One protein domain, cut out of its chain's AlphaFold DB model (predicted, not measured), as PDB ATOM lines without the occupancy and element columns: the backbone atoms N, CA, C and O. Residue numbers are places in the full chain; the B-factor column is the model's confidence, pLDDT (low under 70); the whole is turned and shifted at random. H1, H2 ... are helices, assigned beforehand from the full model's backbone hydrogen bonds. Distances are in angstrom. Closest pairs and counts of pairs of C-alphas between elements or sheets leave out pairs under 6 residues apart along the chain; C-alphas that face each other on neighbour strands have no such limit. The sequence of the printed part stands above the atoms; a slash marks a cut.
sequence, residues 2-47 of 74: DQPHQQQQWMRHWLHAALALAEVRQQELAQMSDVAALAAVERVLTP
ATOM      1  N   ASP A   2     469.440 278.432 685.430       59.91
ATOM      2  CA  ASP A   2     470.829 278.682 685.808       59.91
ATOM      3  C   ASP A   2     470.899 279.942 686.662       59.91
ATOM      4  O   ASP A   2     470.597 281.047 686.208       59.91
ATOM      5  N   GLN A   3     471.220 279.762 687.941       68.69
ATOM      6  CA  GLN A   3     471.311 280.876 688.866       68.69
ATOM      7  C   GLN A   3     472.616 281.638 688.586       68.69
ATOM      8  O   GLN A   3     473.698 281.057 688.710       68.69
ATOM      9  N   PRO A   4     472.556 282.942 688.259       71.88
ATOM     10  CA  PRO A   4     473.730 283.730 687.869       71.88
ATOM     11  C   PRO A   4     474.825 283.745 688.948       71.88
ATOM     12  O   PRO A   4     476.013 283.835 688.640       71.88
ATOM     13  N   HIS A   5     474.452 283.562 690.217       73.12
ATOM     14  CA  HIS A   5     475.388 283.432 691.333       73.12
ATOM     15  C   HIS A   5     476.263 282.171 691.259       73.12
ATOM     16  O   HIS A   5     477.446 282.223 691.601       73.12
ATOM     17  N   GLN A   6     475.713 281.053 690.774       80.38
ATOM     18  CA  GLN A   6     476.449 279.799 690.614       80.38
ATOM     19  C   GLN A   6     477.454 279.903 689.463       80.38
ATOM     20  O   GLN A   6     478.604 279.490 689.608       80.38
ATOM     21  N   GLN A   7     477.071 280.550 688.359       81.69
ATOM     22  CA  GLN A   7     477.974 280.826 687.240       81.69
ATOM     23  C   GLN A   7     479.149 281.722 687.668       81.69
ATOM     24  O   GLN A   7     480.300 281.438 687.343       81.69
ATOM     25  N   GLN A   8     478.886 282.767 688.456       86.75
ATOM     26  CA  GLN A   8     479.930 283.659 688.972       86.75
ATOM     27  C   GLN A   8     480.882 282.966 689.959       86.75
ATOM     28  O   GLN A   8     482.077 283.264 689.985       86.75
ATOM     29  N   GLN A   9     480.390 282.049 690.798       89.38
ATOM     30  CA  GLN A   9     481.261 281.218 691.640       89.38
ATOM     31  C   GLN A   9     482.123 280.279 690.796       89.38
ATOM     32  O   GLN A   9     483.330 280.206 691.011       89.38
ATOM     33  N   TRP A  10     481.527 279.632 689.795       90.12
ATOM     34  CA  TRP A  10     482.245 278.739 688.893       90.12
ATOM     35  C   TRP A  10     483.379 279.458 688.158       90.12
ATOM     36  O   TRP A  10     484.517 278.994 688.175       90.12
ATOM     37  N   MET A  11     483.114 280.641 687.596       93.25
ATOM     38  CA  MET A  11     484.141 281.453 686.932       93.25
ATOM     39  C   MET A  11     485.279 281.857 687.877       93.25
ATOM     40  O   MET A  11     486.441 281.834 687.476       93.25
ATOM     41  N   ARG A  12     484.973 282.182 689.140       93.31
ATOM     42  CA  ARG A  12     486.005 282.482 690.144       93.31
ATOM     43  C   ARG A  12     486.875 281.269 690.452       93.31
ATOM     44  O   ARG A  12     488.091 281.411 690.513       93.31
ATOM     45  N   HIS A  13     486.289 280.081 690.596       94.69
ATOM     46  CA  HIS A  13     487.070 278.860 690.802       94.69
ATOM     47  C   HIS A  13     487.993 278.564 689.621       94.69
ATOM     48  O   HIS A  13     489.158 278.240 689.835       94.69
ATOM     49  N   TRP A  14     487.518 278.746 688.387       95.31
ATOM     50  CA  TRP A  14     488.365 278.598 687.203       95.31
ATOM     51  C   TRP A  14     489.510 279.600 687.164       95.31
ATOM     52  O   TRP A  14     490.628 279.222 686.827       95.31
ATOM     53  N   LEU A  15     489.259 280.854 687.545       95.81
ATOM     54  CA  LEU A  15     490.314 281.857 687.635       95.81
ATOM     55  C   LEU A  15     491.378 281.458 688.665       95.81
ATOM     56  O   LEU A  15     492.566 281.486 688.357       95.81
ATOM     57  N   HIS A  16     490.966 281.033 689.861       95.69
ATOM     58  CA  HIS A  16     491.899 280.564 690.885       95.69
ATOM     59  C   HIS A  16     492.687 279.332 690.434       95.69
ATOM     60  O   HIS A  16     493.898 279.283 690.627       95.69
ATOM     61  N   ALA A  17     492.027 278.370 689.786       95.50
ATOM     62  CA  ALA A  17     492.687 277.189 689.244       95.50
ATOM     63  C   ALA A  17     493.716 277.554 688.164       95.50
ATOM     64  O   ALA A  17     494.806 276.992 688.148       95.50
ATOM     65  N   ALA A  18     493.402 278.518 687.293       93.06
ATOM     66  CA  ALA A  18     494.324 278.982 686.260       93.06
ATOM     67  C   ALA A  18     495.583 279.632 686.856       93.06
ATOM     68  O   ALA A  18     496.688 279.366 686.388       93.06
ATOM     69  N   LEU A  19     495.423 280.447 687.905       95.19
ATOM     70  CA  LEU A  19     496.548 281.067 688.610       95.19
ATOM     71  C   LEU A  19     497.406 280.021 689.333       95.19
ATOM     72  O   LEU A  19     498.616 279.983 689.124       95.19
ATOM     73  N   ALA A  20     496.783 279.117 690.092       95.19
ATOM     74  CA  ALA A  20     497.491 278.043 690.789       95.19
ATOM     75  C   ALA A  20     498.245 277.123 689.814       95.19
ATOM     76  O   ALA A  20     499.378 276.722 690.073       95.19
ATOM     77  N   LEU A  21     497.654 276.822 688.654       94.81
ATOM     78  CA  LEU A  21     498.310 276.025 687.621       94.81
ATOM     79  C   LEU A  21     499.554 276.726 687.058       94.81
ATOM     80  O   LEU A  21     500.556 276.067 686.778       94.81
ATOM     81  N   ALA A  22     499.506 278.050 686.891       92.88
ATOM     82  CA  ALA A  22     500.659 278.821 686.440       92.88
ATOM     83  C   ALA A  22     501.797 278.791 687.472       92.88
ATOM     84  O   ALA A  22     502.951 278.596 687.092       92.88
ATOM     85  N   GLU A  23     501.473 278.920 688.760       94.31
ATOM     86  CA  GLU A  23     502.444 278.829 689.857       94.31
ATOM     87  C   GLU A  23     503.103 277.447 689.922       94.31
ATOM     88  O   GLU A  23     504.331 277.351 689.940       94.31
ATOM     89  N   VAL A  24     502.307 276.371 689.872       94.12
ATOM     90  CA  VAL A  24     502.822 274.992 689.841       94.12
ATOM     91  C   VAL A  24     503.746 274.797 688.644       94.12
ATOM     92  O   VAL A  24     504.869 274.324 688.801       94.12
ATOM     93  N   ARG A  25     503.335 275.248 687.454       91.62
ATOM     94  CA  ARG A  25     504.164 275.148 686.249       91.62
ATOM     95  C   ARG A  25     505.497 275.882 686.403       91.62
ATOM     96  O   ARG A  25     506.522 275.383 685.948       91.62
ATOM     97  N   GLN A  26     505.506 277.064 687.018       92.38
ATOM     98  CA  GLN A  26     506.748 277.798 687.271       92.38
ATOM     99  C   GLN A  26     507.667 277.044 688.237       92.38
ATOM    100  O   GLN A  26     508.869 276.963 687.989       92.38
ATOM    101  N   GLN A  27     507.115 276.462 689.300       92.81
ATOM    102  CA  GLN A  27     507.881 275.666 690.261       92.81
ATOM    103  C   GLN A  27     508.457 274.396 689.630       92.81
ATOM    104  O   GLN A  27     509.610 274.058 689.895       92.81
ATOM    105  N   GLU A  28     507.682 273.713 688.788       90.06
ATOM    106  CA  GLU A  28     508.131 272.531 688.048       90.06
ATOM    107  C   GLU A  28     509.266 272.874 687.083       90.06
ATOM    108  O   GLU A  28     510.262 272.160 687.028       90.06
ATOM    109  N   LEU A  29     509.152 273.991 686.356       89.12
ATOM    110  CA  LEU A  29     510.209 274.463 685.460       89.12
ATOM    111  C   LEU A  29     511.478 274.854 686.224       89.12
ATOM    112  O   LEU A  29     512.572 274.536 685.772       89.12
ATOM    113  N   ALA A  30     511.346 275.498 687.386       90.75
ATOM    114  CA  ALA A  30     512.488 275.882 688.217       90.75
ATOM    115  C   ALA A  30     513.255 274.674 688.782       90.75
ATOM    116  O   ALA A  30     514.444 274.781 689.071       90.75
ATOM    117  N   GLN A  31     512.584 273.531 688.944       92.56
ATOM    118  CA  GLN A  31     513.169 272.282 689.441       92.56
ATOM    119  C   GLN A  31     513.560 271.314 688.313       92.56
ATOM    120  O   GLN A  31     514.058 270.218 688.579       92.56
ATOM    121  N   MET A  32     513.321 271.686 687.054       91.88
ATOM    122  CA  MET A  32     513.576 270.824 685.909       91.88
ATOM    123  C   MET A  32     515.076 270.742 685.630       91.88
ATOM    124  O   MET A  32     515.749 271.757 685.483       91.88
ATOM    125  N   SER A  33     515.606 269.523 685.531       92.12
ATOM    126  CA  SER A  33     516.989 269.315 685.100       92.12
ATOM    127  C   SER A  33     517.140 269.555 683.596       92.12
ATOM    128  O   SER A  33     516.198 269.338 682.831       92.12
ATOM    129  N   ASP A  34     518.346 269.909 683.153       90.56
ATOM    130  CA  ASP A  34     518.645 270.138 681.731       90.56
ATOM    131  C   ASP A  34     518.278 268.934 680.851       90.56
ATOM    132  O   ASP A  34     517.744 269.086 679.753       90.56
ATOM    133  N   VAL A  35     518.495 267.717 681.363       90.50
ATOM    134  CA  VAL A  35     518.133 266.464 680.680       90.50
ATOM    135  C   VAL A  35     516.617 266.354 680.495       90.50
ATOM    136  O   VAL A  35     516.144 265.991 679.419       90.50
ATOM    137  N   ALA A  36     515.838 266.685 681.529       88.69
ATOM    138  CA  ALA A  36     514.382 266.668 681.452       88.69
ATOM    139  C   ALA A  36     513.845 267.779 680.534       88.69
ATOM    140  O   ALA A  36     512.895 267.544 679.782       88.69
ATOM    141  N   ALA A  37     514.476 268.957 680.551       87.94
ATOM    142  CA  ALA A  37     514.134 270.071 679.678       87.94
ATOM    143  C   ALA A  37     514.371 269.719 678.202       87.94
ATOM    144  O   ALA A  37     513.476 269.910 677.377       87.94
ATOM    145  N   LEU A  38     515.526 269.125 677.878       89.50
ATOM    146  CA  LEU A  38     515.846 268.669 676.524       89.50
ATOM    147  C   LEU A  38     514.827 267.635 676.024       89.50
ATOM    148  O   LEU A  38     514.242 267.816 674.960       89.50
ATOM    149  N   ALA A  39     514.524 266.615 676.831       87.44
ATOM    150  CA  ALA A  39     513.533 265.596 676.480       87.44
ATOM    151  C   ALA A  39     512.110 266.171 676.299       87.44
ATOM    152  O   ALA A  39     511.323 265.677 675.487       87.44
ATOM    153  N   ALA A  40     511.743 267.209 677.059       86.44
ATOM    154  CA  ALA A  40     510.463 267.897 676.897       86.44
ATOM    155  C   ALA A  40     510.409 268.704 675.591       86.44
ATOM    156  O   ALA A  40     509.399 268.656 674.887       86.44
ATOM    157  N   VAL A  41     511.496 269.399 675.245       87.50
ATOM    158  CA  VAL A  41     511.632 270.135 673.981       87.50
ATOM    159  C   VAL A  41     511.562 269.182 672.794       87.50
ATOM    160  O   VAL A  41     510.777 269.414 671.876       87.50
ATOM    161  N   GLU A  42     512.301 268.074 672.835       88.88
ATOM    162  CA  GLU A  42     512.257 267.047 671.795       88.88
ATOM    163  C   GLU A  42     510.837 266.519 671.592       88.88
ATOM    164  O   GLU A  42     510.398 266.386 670.458       88.88
ATOM    165  N   ARG A  43     510.063 266.301 672.660       84.25
ATOM    166  CA  ARG A  43     508.660 265.868 672.551       84.25
ATOM    167  C   ARG A  43     507.753 266.891 671.865       84.25
ATOM    168  O   ARG A  43     506.832 266.491 671.162       84.25
ATOM    169  N   VAL A  44     507.979 268.185 672.094       84.00
ATOM    170  CA  VAL A  44     507.202 269.268 671.467       84.00
ATOM    171  C   VAL A  44     507.587 269.442 670.000       84.00
ATOM    172  O   VAL A  44     506.720 269.654 669.157       84.00
ATOM    173  N   LEU A  45     508.886 269.375 669.705       83.12
ATOM    174  CA  LEU A  45     509.425 269.594 668.365       83.12
ATOM    175  C   LEU A  45     509.309 268.365 667.472       83.12
ATOM    176  O   LEU A  45     509.260 268.509 666.252       83.12
ATOM    177  N   THR A  46     509.260 267.170 668.058       83.19
ATOM    178  CA  THR A  46     508.989 265.952 667.307       83.19
ATOM    179  C   THR A  46     507.562 266.062 666.792       83.19
ATOM    180  O   THR A  46     506.631 266.104 667.602       83.19
ATOM    181  N   PRO A  47     507.353 266.088 665.465       69.69
ATOM    182  CA  PRO A  47     506.023 265.978 664.915       69.69
ATOM    183  C   PRO A  47     505.505 264.598 665.304       69.69
ATOM    184  O   PRO A  47     505.852 263.582 664.701       69.69
TER     185      PRO A  47
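Overview. This is residues 2 to 47 of the 74 residues of an uncharacterized protein of Chloroflexales bacterium ZM16-3 (UniProt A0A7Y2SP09). One long helix, H1, makes the length of the domain, and a shorter helix, H2, turns off from its last end, so that the two make an open V with unequal arms and no core between them. Nearly the whole of H1, with residues 4 to 28, sticks out free on one side of the corner, and residues 41 to 45 of H2 stick out free on the other. The printed part has 46 residues, with two named helices in the order H1, H2 and no named strand; the class is all helix. It is extended, with a radius of gyration of the C-alphas of 17.0 A, and flat, spanning 49 by 26 by 7 A.

Along the chain. H1, residues 4 to 30, runs 39.5 A from C-alpha 4 at (473.730, 283.730, 687.869) to C-alpha 30 at (512.488, 275.882, 688.217). H2, residues 34 to 45, measures 16.2 A and ends with C-alpha 45 at (509.425, 269.594, 668.365).

Arrangement. A tight link of 3 residues joins H1 to H2. The two helices are only just apart, their closest C-alphas 8.3 A from each other. Residues 2 to 28, of which 4 to 28 belong to H1, stand free, as do residues 41 to 47, of which 41 to 45 belong to H2. In H1 and H2 every O i to N i+4 pair is within hydrogen-bond range.

Size, cuts and confidence. The C-alphas of Gln 3 and Val 35, the two farthest apart, are 49.7 A apart. The printed part has no cut. Its mean pLDDT is 88.0; residues 2, 3 and 47 are under 70.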